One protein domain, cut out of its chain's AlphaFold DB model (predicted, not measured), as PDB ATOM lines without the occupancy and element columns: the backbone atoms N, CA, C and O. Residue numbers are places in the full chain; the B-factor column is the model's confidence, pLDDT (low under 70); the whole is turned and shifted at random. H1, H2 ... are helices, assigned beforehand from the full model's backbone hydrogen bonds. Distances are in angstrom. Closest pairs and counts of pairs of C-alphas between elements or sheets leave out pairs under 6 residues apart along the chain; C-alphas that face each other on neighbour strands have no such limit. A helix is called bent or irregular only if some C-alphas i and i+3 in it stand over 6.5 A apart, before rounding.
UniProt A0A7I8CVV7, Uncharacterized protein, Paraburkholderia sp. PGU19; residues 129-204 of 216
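AT A GLANCE: This is residues 129 to 204 of the 216 residues of an uncharacterized protein of Paraburkholderia sp. PGU19 (UniProt A0A7I8CVV7). A compact, rounded cluster of four helices is set round a common middle, with the long H3, sharply kinked near residue 168, on one side and the shorter H1, H2 and the four-residue H4 across from it. Between H3 and H4 the stretch of residues 183 to 195 loops round the outside, past H2. The printed part has 76 residues with four named helices, in the order H1, H2, H3, H4, and no named strand; its class is all helix. The whole is compact, with a radius of gyration of the C-alphas of 11.3 A, and spans 29 by 27 by 23 A.

HOW THE PARTS SIT: H3, residues 161 to 182, is the longest helix and has a kink of 115 degrees near residue 168; it is irregular, with C-alphas 165 and 168 being 9.4 A apart. H2, residues 151 to 157, touches H3, and the closest C-alphas are those of Ala 157 and Arg 175, 6.0 A apart. The two run opposite ways at a steep tilt of 51 degrees. H1, residues 135 to 145, is close to H3 but not clearly touching, with the closest C-alphas, those of Leu 145 and Leu 178, 7.6 A apart; the two run the same way at a steep tilt of 40 degrees. H1 and H2 are also close but not clearly touching: the closest C-alphas are those of Leu 145 and Leu 153, 7.5 A apart. They run opposite ways at a shallow tilt of 34 degrees, only just short of steep. H4, residues 196 to 199, is close to H2 but not clearly touching, the C-alphas of Ser 152 and Leu 199 being the closest at 7.7 A. H4 stands likewise to H3, where the closest C-alphas, those of Ile 162 and Phe 196, are 7.8 A apart. H1 and H4 are near each other, with 6 pairs of C-alphas within 10 A. In H1 and H2 every O i to N i+4 pair is within hydrogen-bond range, in H3 16 of 18 are, and H4 is too short for such a pair.

IN THESE COORDINATES: H3 measures 20.7 A from its first to its last C-alpha; C-alpha 161 is at (37.399, -51.713, -3.529), and C-alpha 182 is at (23.061, -46.018, -17.306). H1 measures 15.0 A and begins with C-alpha 135 at (40.754, -34.539, -8.139). H2 measures 9.9 A. H4 measures 5.2 A and ends with C-alpha 199 at (41.289, -52.418, -14.135).

THE WHOLE: The two C-alphas farthest apart are those of Arg 186 and Phe 204, at 32.7 A. The printed part has no cut. The links from H1 to H2 and from H2 to H3 are tight, and the link from H3 to H4, with 13 residues, is long; its C-alphas lie 10 to 16 A from the mean of the C-alphas. The mean pLDDT of the printed part is 85.4, and residues 148 to 149, 186 and 203 to 204 are under 70.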
ATOM      1  N   THR A 129      34.605 -32.032  -8.821       84.31
ATOM      2  CA  THR A 129      35.148 -33.040  -7.892       84.31
ATOM      3  C   THR A 129      34.368 -33.025  -6.573       84.31
ATOM      4  O   THR A 129      34.296 -31.971  -5.933       84.31
ATOM      5  N   PRO A 130      33.803 -34.164  -6.122       84.31
ATOM      6  CA  PRO A 130      33.116 -34.235  -4.839       84.31
ATOM      7  C   PRO A 130      34.056 -33.909  -3.673       84.31
ATOM      8  O   PRO A 130      35.241 -34.247  -3.690       84.31
ATOM      9  N   ALA A 131      33.521 -33.280  -2.626       84.06
ATOM     10  CA  ALA A 131      34.302 -32.945  -1.439       84.06
ATOM     11  C   ALA A 131      34.935 -34.204  -0.814       84.06
ATOM     12  O   ALA A 131      34.256 -35.204  -0.585       84.06
ATOM     13  N   GLY A 132      36.240 -34.142  -0.534       84.00
ATOM     14  CA  GLY A 132      37.001 -35.259   0.034       84.00
ATOM     15  C   GLY A 132      37.459 -36.317  -0.976       84.00
ATOM     16  O   GLY A 132      38.084 -37.292  -0.568       84.00
ATOM     17  N   VAL A 133      37.185 -36.135  -2.273       86.88
ATOM     18  CA  VAL A 133      37.696 -37.001  -3.343       86.88
ATOM     19  C   VAL A 133      38.928 -36.367  -3.976       86.88
ATOM     20  O   VAL A 133      38.961 -35.165  -4.235       86.88
ATOM     21  N   ASP A 134      39.943 -37.186  -4.245       88.06
ATOM     22  CA  ASP A 134      41.130 -36.755  -4.974       88.06
ATOM     23  C   ASP A 134      40.764 -36.299  -6.410       88.06
ATOM     24  O   ASP A 134      40.139 -37.069  -7.153       88.06
ATOM     25  N   PRO A 135      41.125 -35.067  -6.826       88.25
ATOM     26  CA  PRO A 135      40.754 -34.539  -8.139       88.25
ATOM     27  C   PRO A 135      41.308 -35.330  -9.326       88.25
ATOM     28  O   PRO A 135      40.643 -35.405 -10.363       88.25
ATOM     29  N   GLU A 136      42.497 -35.923  -9.205       87.44
ATOM     30  CA  GLU A 136      43.112 -36.691 -10.290       87.44
ATOM     31  C   GLU A 136      42.382 -38.020 -10.483       87.44
ATOM     32  O   GLU A 136      41.986 -38.352 -11.603       87.44
ATOM     33  N   LYS A 137      42.101 -38.734  -9.386       87.81
ATOM     34  CA  LYS A 137      41.271 -39.945  -9.405       87.81
ATOM     35  C   LYS A 137      39.879 -39.665  -9.957       87.81
ATOM     36  O   LYS A 137      39.381 -40.441 -10.769       87.81
ATOM     37  N   TRP A 138      39.255 -38.557  -9.554       90.25
ATOM     38  CA  TRP A 138      37.936 -38.178 -10.063       90.25
ATOM     39  C   TRP A 138      37.957 -37.900 -11.566       90.25
ATOM     40  O   TRP A 138      37.150 -38.448 -12.316       90.25
ATOM     41  N   THR A 139      38.927 -37.109 -12.023       88.56
ATOM     42  CA  THR A 139      39.134 -36.838 -13.453       88.56
ATOM     43  C   THR A 139      39.358 -38.136 -14.222       88.56
ATOM     44  O   THR A 139      38.833 -38.313 -15.325       88.56
ATOM     45  N   TYR A 140      40.103 -39.073 -13.632       89.12
ATOM     46  CA  TYR A 140      40.346 -40.355 -14.264       89.12
ATOM     47  C   TYR A 140      39.080 -41.209 -14.367       89.12
ATOM     48  O   TYR A 140      38.787 -41.734 -15.443       89.12
ATOM     49  N   PHE A 141      38.282 -41.270 -13.299       90.69
ATOM     50  CA  PHE A 141      36.966 -41.899 -13.320       90.69
ATOM     51  C   PHE A 141      36.073 -41.318 -14.423       90.69
ATOM     52  O   PHE A 141      35.531 -42.085 -15.218       90.69
ATOM     53  N   LEU A 142      35.973 -39.989 -14.537       89.31
ATOM     54  CA  LEU A 142      35.171 -39.338 -15.580       89.31
ATOM     55  C   LEU A 142      35.633 -39.728 -16.992       89.31
ATOM     56  O   LEU A 142      34.808 -40.026 -17.852       89.31
ATOM     57  N   ARG A 143      36.951 -39.825 -17.221       87.81
ATOM     58  CA  ARG A 143      37.503 -40.292 -18.504       87.81
ATOM     59  C   ARG A 143      37.103 -41.734 -18.822       87.81
ATOM     60  O   ARG A 143      36.921 -42.065 -19.992       87.81
ATOM     61  N   VAL A 144      37.010 -42.606 -17.817       89.38
ATOM     62  CA  VAL A 144      36.543 -43.990 -18.003       89.38
ATOM     63  C   VAL A 144      35.026 -44.026 -18.206       89.38
ATOM     64  O   VAL A 144      34.566 -44.767 -19.069       89.38
ATOM     65  N   LEU A 145      34.262 -43.202 -17.485       87.69
ATOM     66  CA  LEU A 145      32.806 -43.073 -17.623       87.69
ATOM     67  C   LEU A 145      32.381 -42.602 -19.022       87.69
ATOM     68  O   LEU A 145      31.323 -42.995 -19.508       87.69
ATOM     69  N   ASP A 146      33.200 -41.782 -19.680       83.62
ATOM     70  CA  ASP A 146      32.955 -41.329 -21.053       83.62
ATOM     71  C   ASP A 146      33.260 -42.405 -22.117       83.62
ATOM     72  O   ASP A 146      32.919 -42.233 -23.293       83.62
ATOM     73  N   ARG A 147      33.864 -43.543 -21.738       83.44
ATOM     74  CA  ARG A 147      34.003 -44.702 -22.632       83.44
ATOM     75  C   ARG A 147      32.634 -45.368 -22.787       83.44
ATOM     76  O   ARG A 147      31.944 -45.631 -21.807       83.44
ATOM     77  N   LYS A 148      32.236 -45.661 -24.028       68.38
ATOM     78  CA  LYS A 148      30.958 -46.336 -24.301       68.38
ATOM     79  C   LYS A 148      30.956 -47.739 -23.691       68.38
ATOM     80  O   LYS A 148      31.926 -48.464 -23.866       68.38
ATOM     81  N   GLU A 149      29.854 -48.079 -23.021       67.81
ATOM     82  CA  GLU A 149      29.510 -49.425 -22.536       67.81
ATOM     83  C   GLU A 149      30.659 -50.156 -21.815       67.81
ATOM     84  O   GLU A 149      31.282 -51.064 -22.351       67.81
ATOM     85  N   CYS A 150      30.919 -49.777 -20.558       79.44
ATOM     86  CA  CYS A 150      31.949 -50.408 -19.732       79.44
ATOM     87  C   CYS A 150      31.346 -51.197 -18.559       79.44
ATOM     88  O   CYS A 150      31.156 -50.666 -17.464       79.44
ATOM     89  N   ASP A 151      31.067 -52.484 -18.768       86.62
ATOM     90  CA  ASP A 151      30.525 -53.354 -17.712       86.62
ATOM     91  C   ASP A 151      31.476 -53.487 -16.523       86.62
ATOM     92  O   ASP A 151      31.039 -53.452 -15.372       86.62
ATOM     93  N   SER A 152      32.786 -53.508 -16.780       88.56
ATOM     94  CA  SER A 152      33.813 -53.496 -15.738       88.56
ATOM     95  C   SER A 152      33.682 -52.294 -14.798       88.56
ATOM     96  O   SER A 152      33.890 -52.435 -13.595       88.56
ATOM     97  N   LEU A 153      33.289 -51.120 -15.309       90.06
ATOM     98  CA  LEU A 153      33.117 -49.917 -14.486       90.06
ATOM     99  C   LEU A 153      31.918 -50.069 -13.541       90.06
ATOM    100  O   LEU A 153      31.975 -49.661 -12.382       90.06
ATOM    101  N   ARG A 154      30.850 -50.712 -14.022       89.75
ATOM    102  CA  ARG A 154      29.618 -50.965 -13.261       89.75
ATOM    103  C   ARG A 154      29.855 -51.994 -12.165       89.75
ATOM    104  O   ARG A 154      29.482 -51.763 -11.018       89.75
ATOM    105  N   GLN A 155      30.554 -53.077 -12.497       89.19
ATOM    106  CA  GLN A 155      30.973 -54.099 -11.537       89.19
ATOM    107  C   GLN A 155      31.948 -53.539 -10.486       89.19
ATOM    108  O   GLN A 155      31.846 -53.881  -9.306       89.19
ATOM    109  N   TYR A 156      32.860 -52.639 -10.880       90.88
ATOM    110  CA  TYR A 156      33.754 -51.944  -9.949       90.88
ATOM    111  C   TYR A 156      32.976 -51.037  -8.983       90.88
ATOM    112  O   TYR A 156      33.244 -51.050  -7.780       90.88
ATOM    113  N   ALA A 157      31.966 -50.305  -9.467       90.31
ATOM    114  CA  ALA A 157      31.175 -49.379  -8.652       90.31
ATOM    115  C   ALA A 157      30.379 -50.047  -7.518       90.31
ATOM    116  O   ALA A 157      30.060 -49.408  -6.508       90.31
ATOM    117  N   VAL A 158      30.070 -51.335  -7.661       88.88
ATOM    118  CA  VAL A 158      29.410 -52.144  -6.626       88.88
ATOM    119  C   VAL A 158      30.386 -53.042  -5.849       88.88
ATOM    120  O   VAL A 158      29.963 -53.746  -4.937       88.88
ATOM    121  N   SER A 159      31.688 -53.000  -6.158       88.06
ATOM    122  CA  SER A 159      32.725 -53.732  -5.418       88.06
ATOM    123  C   SER A 159      33.016 -53.099  -4.048       88.06
ATOM    124  O   SER A 159      32.644 -51.959  -3.778       88.06
ATOM    125  N   GLY A 160      33.725 -53.821  -3.174       86.12
ATOM    126  CA  GLY A 160      34.249 -53.251  -1.923       86.12
ATOM    127  C   GLY A 160      35.471 -52.342  -2.119       86.12
ATOM    128  O   GLY A 160      35.781 -51.537  -1.241       86.12
ATOM    129  N   MET A 161      36.156 -52.443  -3.264       88.88
ATOM    130  CA  MET A 161      37.399 -51.713  -3.529       88.88
ATOM    131  C   MET A 161      37.164 -50.211  -3.709       88.88
ATOM    132  O   MET A 161      37.949 -49.397  -3.225       88.88
ATOM    133  N   ILE A 162      36.033 -49.832  -4.309       90.25
ATOM    134  CA  ILE A 162      35.665 -48.426  -4.515       90.25
ATOM    135  C   ILE A 162      35.648 -47.620  -3.208       90.25
ATOM    136  O   ILE A 162      36.196 -46.521  -3.159       90.25
ATOM    137  N   HIS A 163      35.112 -48.192  -2.125       89.62
ATOM    138  CA  HIS A 163      35.066 -47.534  -0.820       89.62
ATOM    139  C   HIS A 163      36.469 -47.317  -0.251       89.62
ATOM    140  O   HIS A 163      36.747 -46.285   0.358       89.62
ATOM    141  N   ARG A 164      37.384 -48.263  -0.480       88.12
ATOM    142  CA  ARG A 164      38.780 -48.143  -0.047       88.12
ATOM    143  C   ARG A 164      39.532 -47.056  -0.821       88.12
ATOM    144  O   ARG A 164      40.366 -46.375  -0.232       88.12
ATOM    145  N   GLU A 165      39.265 -46.900  -2.117       89.56
ATOM    146  CA  GLU A 165      40.026 -45.990  -2.990       89.56
ATOM    147  C   GLU A 165      39.467 -44.563  -3.068       89.56
ATOM    148  O   GLU A 165      40.252 -43.625  -3.254       89.56
ATOM    149  N   TYR A 166      38.147 -44.404  -2.926       88.81
ATOM    150  CA  TYR A 166      37.417 -43.139  -3.095       88.81
ATOM    151  C   TYR A 166      36.707 -42.659  -1.817       88.81
ATOM    152  O   TYR A 166      36.143 -41.562  -1.804       88.81
ATOM    153  N   GLY A 167      36.715 -43.463  -0.748       90.31
ATOM    154  CA  GLY A 167      35.951 -43.193   0.470       90.31
ATOM    155  C   GLY A 167      34.437 -43.250   0.247       90.31
ATOM    156  O   GLY A 167      33.951 -43.483  -0.864       90.31
ATOM    157  N   GLU A 168      33.672 -43.015   1.312       91.06
ATOM    158  CA  GLU A 168      32.206 -42.999   1.246       91.06
ATOM    159  C   GLU A 168      31.664 -41.898   0.306       91.06
ATOM    160  O   GLU A 168      30.878 -42.230  -0.585       91.06
ATOM    161  N   PRO A 169      32.116 -40.622   0.383       88.12
ATOM    162  CA  PRO A 169      31.592 -39.568  -0.491       88.12
ATOM    163  C   PRO A 169      31.846 -39.842  -1.978       88.12
ATOM    164  O   PRO A 169      30.954 -39.664  -2.809       88.12
ATOM    165  N   GLY A 170      33.046 -40.322  -2.324       89.25
ATOM    166  CA  GLY A 170      33.386 -40.658  -3.703       89.25
ATOM    167  C   GLY A 170      32.644 -41.890  -4.206       89.25
ATOM    168  O   GLY A 170      32.160 -41.889  -5.334       89.25
ATOM    169  N   THR A 171      32.458 -42.903  -3.357       91.62
ATOM    170  CA  THR A 171      31.656 -44.087  -3.700       91.62
ATOM    171  C   THR A 171      30.218 -43.714  -4.045       91.62
ATOM    172  O   THR A 171      29.690 -44.164  -5.065       91.62
ATOM    173  N   GLN A 172      29.586 -42.871  -3.227       90.81
ATOM    174  CA  GLN A 172      28.231 -42.388  -3.488       90.81
ATOM    175  C   GLN A 172      28.164 -41.583  -4.791       90.81
ATOM    176  O   GLN A 172      27.273 -41.819  -5.607       90.81
ATOM    177  N   ALA A 173      29.132 -40.693  -5.025       90.00
ATOM    178  CA  ALA A 173      29.189 -39.881  -6.238       90.00
ATOM    179  C   ALA A 173      29.386 -40.717  -7.514       90.00
ATOM    180  O   ALA A 173      28.696 -40.480  -8.502       90.00
ATOM    181  N   ILE A 174      30.273 -41.719  -7.499       91.25
ATOM    182  CA  ILE A 174      30.487 -42.636  -8.632       91.25
ATOM    183  C   ILE A 174      29.205 -43.403  -8.952       91.25
ATOM    184  O   ILE A 174      28.788 -43.470 -10.110       91.25
ATOM    185  N   ARG A 175      28.569 -43.982  -7.926       91.75
ATOM    186  CA  ARG A 175      27.330 -44.751  -8.094       91.75
ATOM    187  C   ARG A 175      26.210 -43.881  -8.639       91.75
ATOM    188  O   ARG A 175      25.483 -44.326  -9.520       91.75
ATOM    189  N   GLU A 176      26.090 -42.650  -8.153       90.00
ATOM    190  CA  GLU A 176      25.101 -41.704  -8.656       90.00
ATOM    191  C   GLU A 176      25.398 -41.294 -10.102       90.00
ATOM    192  O   GLU A 176      24.504 -41.365 -10.937       90.00
ATOM    193  N   ALA A 177      26.644 -40.955 -10.446       90.44
ATOM    194  CA  ALA A 177      27.027 -40.615 -11.818       90.44
ATOM    195  C   ALA A 177      26.703 -41.750 -12.806       90.44
ATOM    196  O   ALA A 177      26.099 -41.514 -13.854       90.44
ATOM    197  N   LEU A 178      27.031 -42.993 -12.443       89.69
ATOM    198  CA  LEU A 178      26.677 -44.173 -13.230       89.69
ATOM    199  C   LEU A 178      25.163 -44.396 -13.288       89.69
ATOM    200  O   LEU A 178      24.639 -44.704 -14.354       89.69
ATOM    201  N   ARG A 179      24.438 -44.179 -12.184       89.31
ATOM    202  CA  ARG A 179      22.973 -44.282 -12.161       89.31
ATOM    203  C   ARG A 179      22.312 -43.276 -13.097       89.31
ATOM    204  O   ARG A 179      21.335 -43.610 -13.762       89.31
ATOM    205  N   LEU A 180      22.833 -42.052 -13.151       88.00
ATOM    206  CA  LEU A 180      22.343 -41.014 -14.054       88.00
ATOM    207  C   LEU A 180      22.644 -41.346 -15.518       88.00
ATOM    208  O   LEU A 180      21.829 -41.012 -16.369       88.00
ATOM    209  N   ARG A 181      23.780 -41.991 -15.813       84.56
ATOM    210  CA  ARG A 181      24.183 -42.355 -17.182       84.56
ATOM    211  C   ARG A 181      23.468 -43.608 -17.701       84.56
ATOM    212  O   ARG A 181      22.979 -43.603 -18.827       84.56
ATOM    213  N   ASP A 182      23.401 -44.653 -16.880       79.00
ATOM    214  CA  ASP A 182      23.061 -46.018 -17.306       79.00
ATOM    215  C   ASP A 182      21.796 -46.591 -16.639       79.00
ATOM    216  O   ASP A 182      21.283 -47.622 -17.074       79.00
ATOM    217  N   GLY A 183      21.271 -45.949 -15.591       79.56
ATOM    218  CA  GLY A 183      20.165 -46.479 -14.788       79.56
ATOM    219  C   GLY A 183      20.620 -47.384 -13.637       79.56
ATOM    220  O   GLY A 183      21.685 -47.203 -13.052       79.56
ATOM    221  N   GLU A 184      19.779 -48.329 -13.214       78.38
ATOM    222  CA  GLU A 184      20.034 -49.104 -11.992       78.38
ATOM    223  C   GLU A 184      21.240 -50.056 -12.090       78.38
ATOM    224  O   GLU A 184      21.285 -50.957 -12.926       78.38
ATOM    225  N   LEU A 185      22.167 -49.940 -11.134       74.06
ATOM    226  CA  LEU A 185      23.401 -50.741 -11.071       74.06
ATOM    227  C   LEU A 185      23.235 -52.133 -10.444       74.06
ATOM    228  O   LEU A 185      24.167 -52.931 -10.468       74.06
ATOM    229  N   ARG A 186      22.067 -52.443  -9.867       64.19
ATOM    230  CA  ARG A 186      21.848 -53.651  -9.044       64.19
ATOM    231  C   ARG A 186      21.957 -54.974  -9.810       64.19
ATOM    232  O   ARG A 186      22.047 -56.023  -9.186       64.19
ATOM    233  N   HIS A 187      21.957 -54.923 -11.138       75.88
ATOM    234  CA  HIS A 187      22.022 -56.100 -12.000       75.88
ATOM    235  C   HIS A 187      23.454 -56.615 -12.229       75.88
ATOM    236  O   HIS A 187      23.620 -57.705 -12.770       75.88
ATOM    237  N   PHE A 188      24.489 -55.861 -11.834       78.44
ATOM    238  CA  PHE A 188      25.884 -56.231 -12.086       78.44
ATOM    239  C   PHE A 188      26.492 -56.990 -10.897       78.44
ATOM    240  O   PHE A 188      26.395 -56.517  -9.761       78.44
ATOM    241  N   PRO A 189      27.152 -58.144 -11.122       83.31
ATOM    242  CA  PRO A 189      27.872 -58.831 -10.059       83.31
ATOM    243  C   PRO A 189      29.072 -57.986  -9.600       83.31
ATOM    244  O   PRO A 189      29.722 -57.347 -10.431       83.31
ATOM    245  N   PRO A 190      29.401 -57.965  -8.297       81.81
ATOM    246  CA  PRO A 190      30.560 -57.230  -7.819       81.81
ATOM    247  C   PRO A 190      31.851 -57.839  -8.352       81.81
ATOM    248  O   PRO A 190      32.039 -59.057  -8.333       81.81
ATOM    249  N   MET A 191      32.753 -56.971  -8.800       83.94
ATOM    250  CA  MET A 191      34.081 -57.395  -9.220       83.94
ATOM    251  C   MET A 191      34.912 -57.873  -8.023       83.94
ATOM    252  O   MET A 191      34.754 -57.389  -6.897       83.94
ATOM    253  N   SER A 192      35.838 -58.799  -8.286       78.75
ATOM    254  CA  SER A 192      36.926 -59.144  -7.370       78.75
ATOM    255  C   SER A 192      37.759 -57.907  -6.995       78.75
ATOM    256  O   SER A 192      37.702 -56.876  -7.659       78.75
ATOM    257  N   TYR A 193      38.529 -58.003  -5.911       81.75
ATOM    258  CA  TYR A 193      39.301 -56.896  -5.335       81.75
ATOM    259  C   TYR A 193      40.456 -56.448  -6.263       81.75
ATOM    260  O   TYR A 193      41.599 -56.849  -6.074       81.75
ATOM    261  N   VAL A 194      40.147 -55.634  -7.277       87.06
ATOM    262  CA  VAL A 194      41.099 -55.102  -8.268       87.06
ATOM    263  C   VAL A 194      41.121 -53.568  -8.174       87.06
ATOM    264  O   VAL A 194      40.049 -52.960  -8.245       87.06
ATOM    265  N   PRO A 195      42.293 -52.924  -7.998       88.62
ATOM    266  CA  PRO A 195      42.425 -51.466  -8.008       88.62
ATOM    267  C   PRO A 195      41.932 -50.819  -9.305       88.62
ATOM    268  O   PRO A 195      42.106 -51.368 -10.396       88.62
ATOM    269  N   PHE A 196      41.388 -49.604  -9.208       89.12
ATOM    270  CA  PHE A 196      40.833 -48.884 -10.360       89.12
ATOM    271  C   PHE A 196      41.843 -48.710 -11.501       89.12
ATOM    272  O   PHE A 196      41.494 -48.894 -12.662       89.12
ATOM    273  N   VAL A 197      43.096 -48.387 -11.166       88.44
ATOM    274  CA  VAL A 197      44.185 -48.151 -12.135       88.44
ATOM    275  C   VAL A 197      44.731 -49.424 -12.782       88.44
ATOM    276  O   VAL A 197      45.393 -49.359 -13.814       88.44
ATOM    277  N   GLU A 198      44.485 -50.585 -12.175       87.69
ATOM    278  CA  GLU A 198      44.823 -51.880 -12.772       87.69
ATOM    279  C   GLU A 198      43.713 -52.326 -13.722       87.69
ATOM    280  O   GLU A 198      43.980 -52.808 -14.821       87.69
ATOM    281  N   LEU A 199      42.458 -52.109 -13.320       87.38
ATOM    282  CA  LEU A 199      41.289 -52.418 -14.135       87.38
ATOM    283  C   LEU A 199      41.176 -51.503 -15.360       87.38
ATOM    284  O   LEU A 199      40.809 -51.936 -16.453       87.38
ATOM    285  N   PHE A 200      41.495 -50.229 -15.168       88.56
ATOM    286  CA  PHE A 200      41.603 -49.232 -16.211       88.56
ATOM    287  C   PHE A 200      43.033 -48.710 -16.162       88.56
ATOM    288  O   PHE A 200      43.347 -47.918 -15.280       88.56
ATOM    289  N   PRO A 201      43.917 -49.160 -17.062       84.12
ATOM    290  CA  PRO A 201      45.252 -48.605 -17.157       84.12
ATOM    291  C   PRO A 201      45.226 -47.232 -17.839       84.12
ATOM    292  O   PRO A 201      44.444 -46.956 -18.765       84.12
ATOM    293  N   LEU A 202      46.095 -46.337 -17.369       76.62
ATOM    294  CA  LEU A 202      46.341 -45.048 -18.002       76.62
ATOM    295  C   LEU A 202      47.172 -45.262 -19.266       76.62
ATOM    296  O   LEU A 202      48.392 -45.388 -19.219       76.62
ATOM    297  N   GLU A 203      46.511 -45.262 -20.418       69.19
ATOM    298  CA  GLU A 203      47.203 -45.114 -21.692       69.19
ATOM    299  C   GLU A 203      47.613 -43.646 -21.849       69.19
ATOM    300  O   GLU A 203      46.792 -42.761 -22.140       69.19
ATOM    301  N   PHE A 204      48.893 -43.379 -21.599       60.38
ATOM    302  CA  PHE A 204      49.530 -42.141 -22.017       60.38
ATOM    303  C   PHE A 204      49.941 -42.314 -23.481       60.38
ATOM    304  O   PHE A 204      50.808 -43.148 -23.754       60.38
TER     305      PHE A 204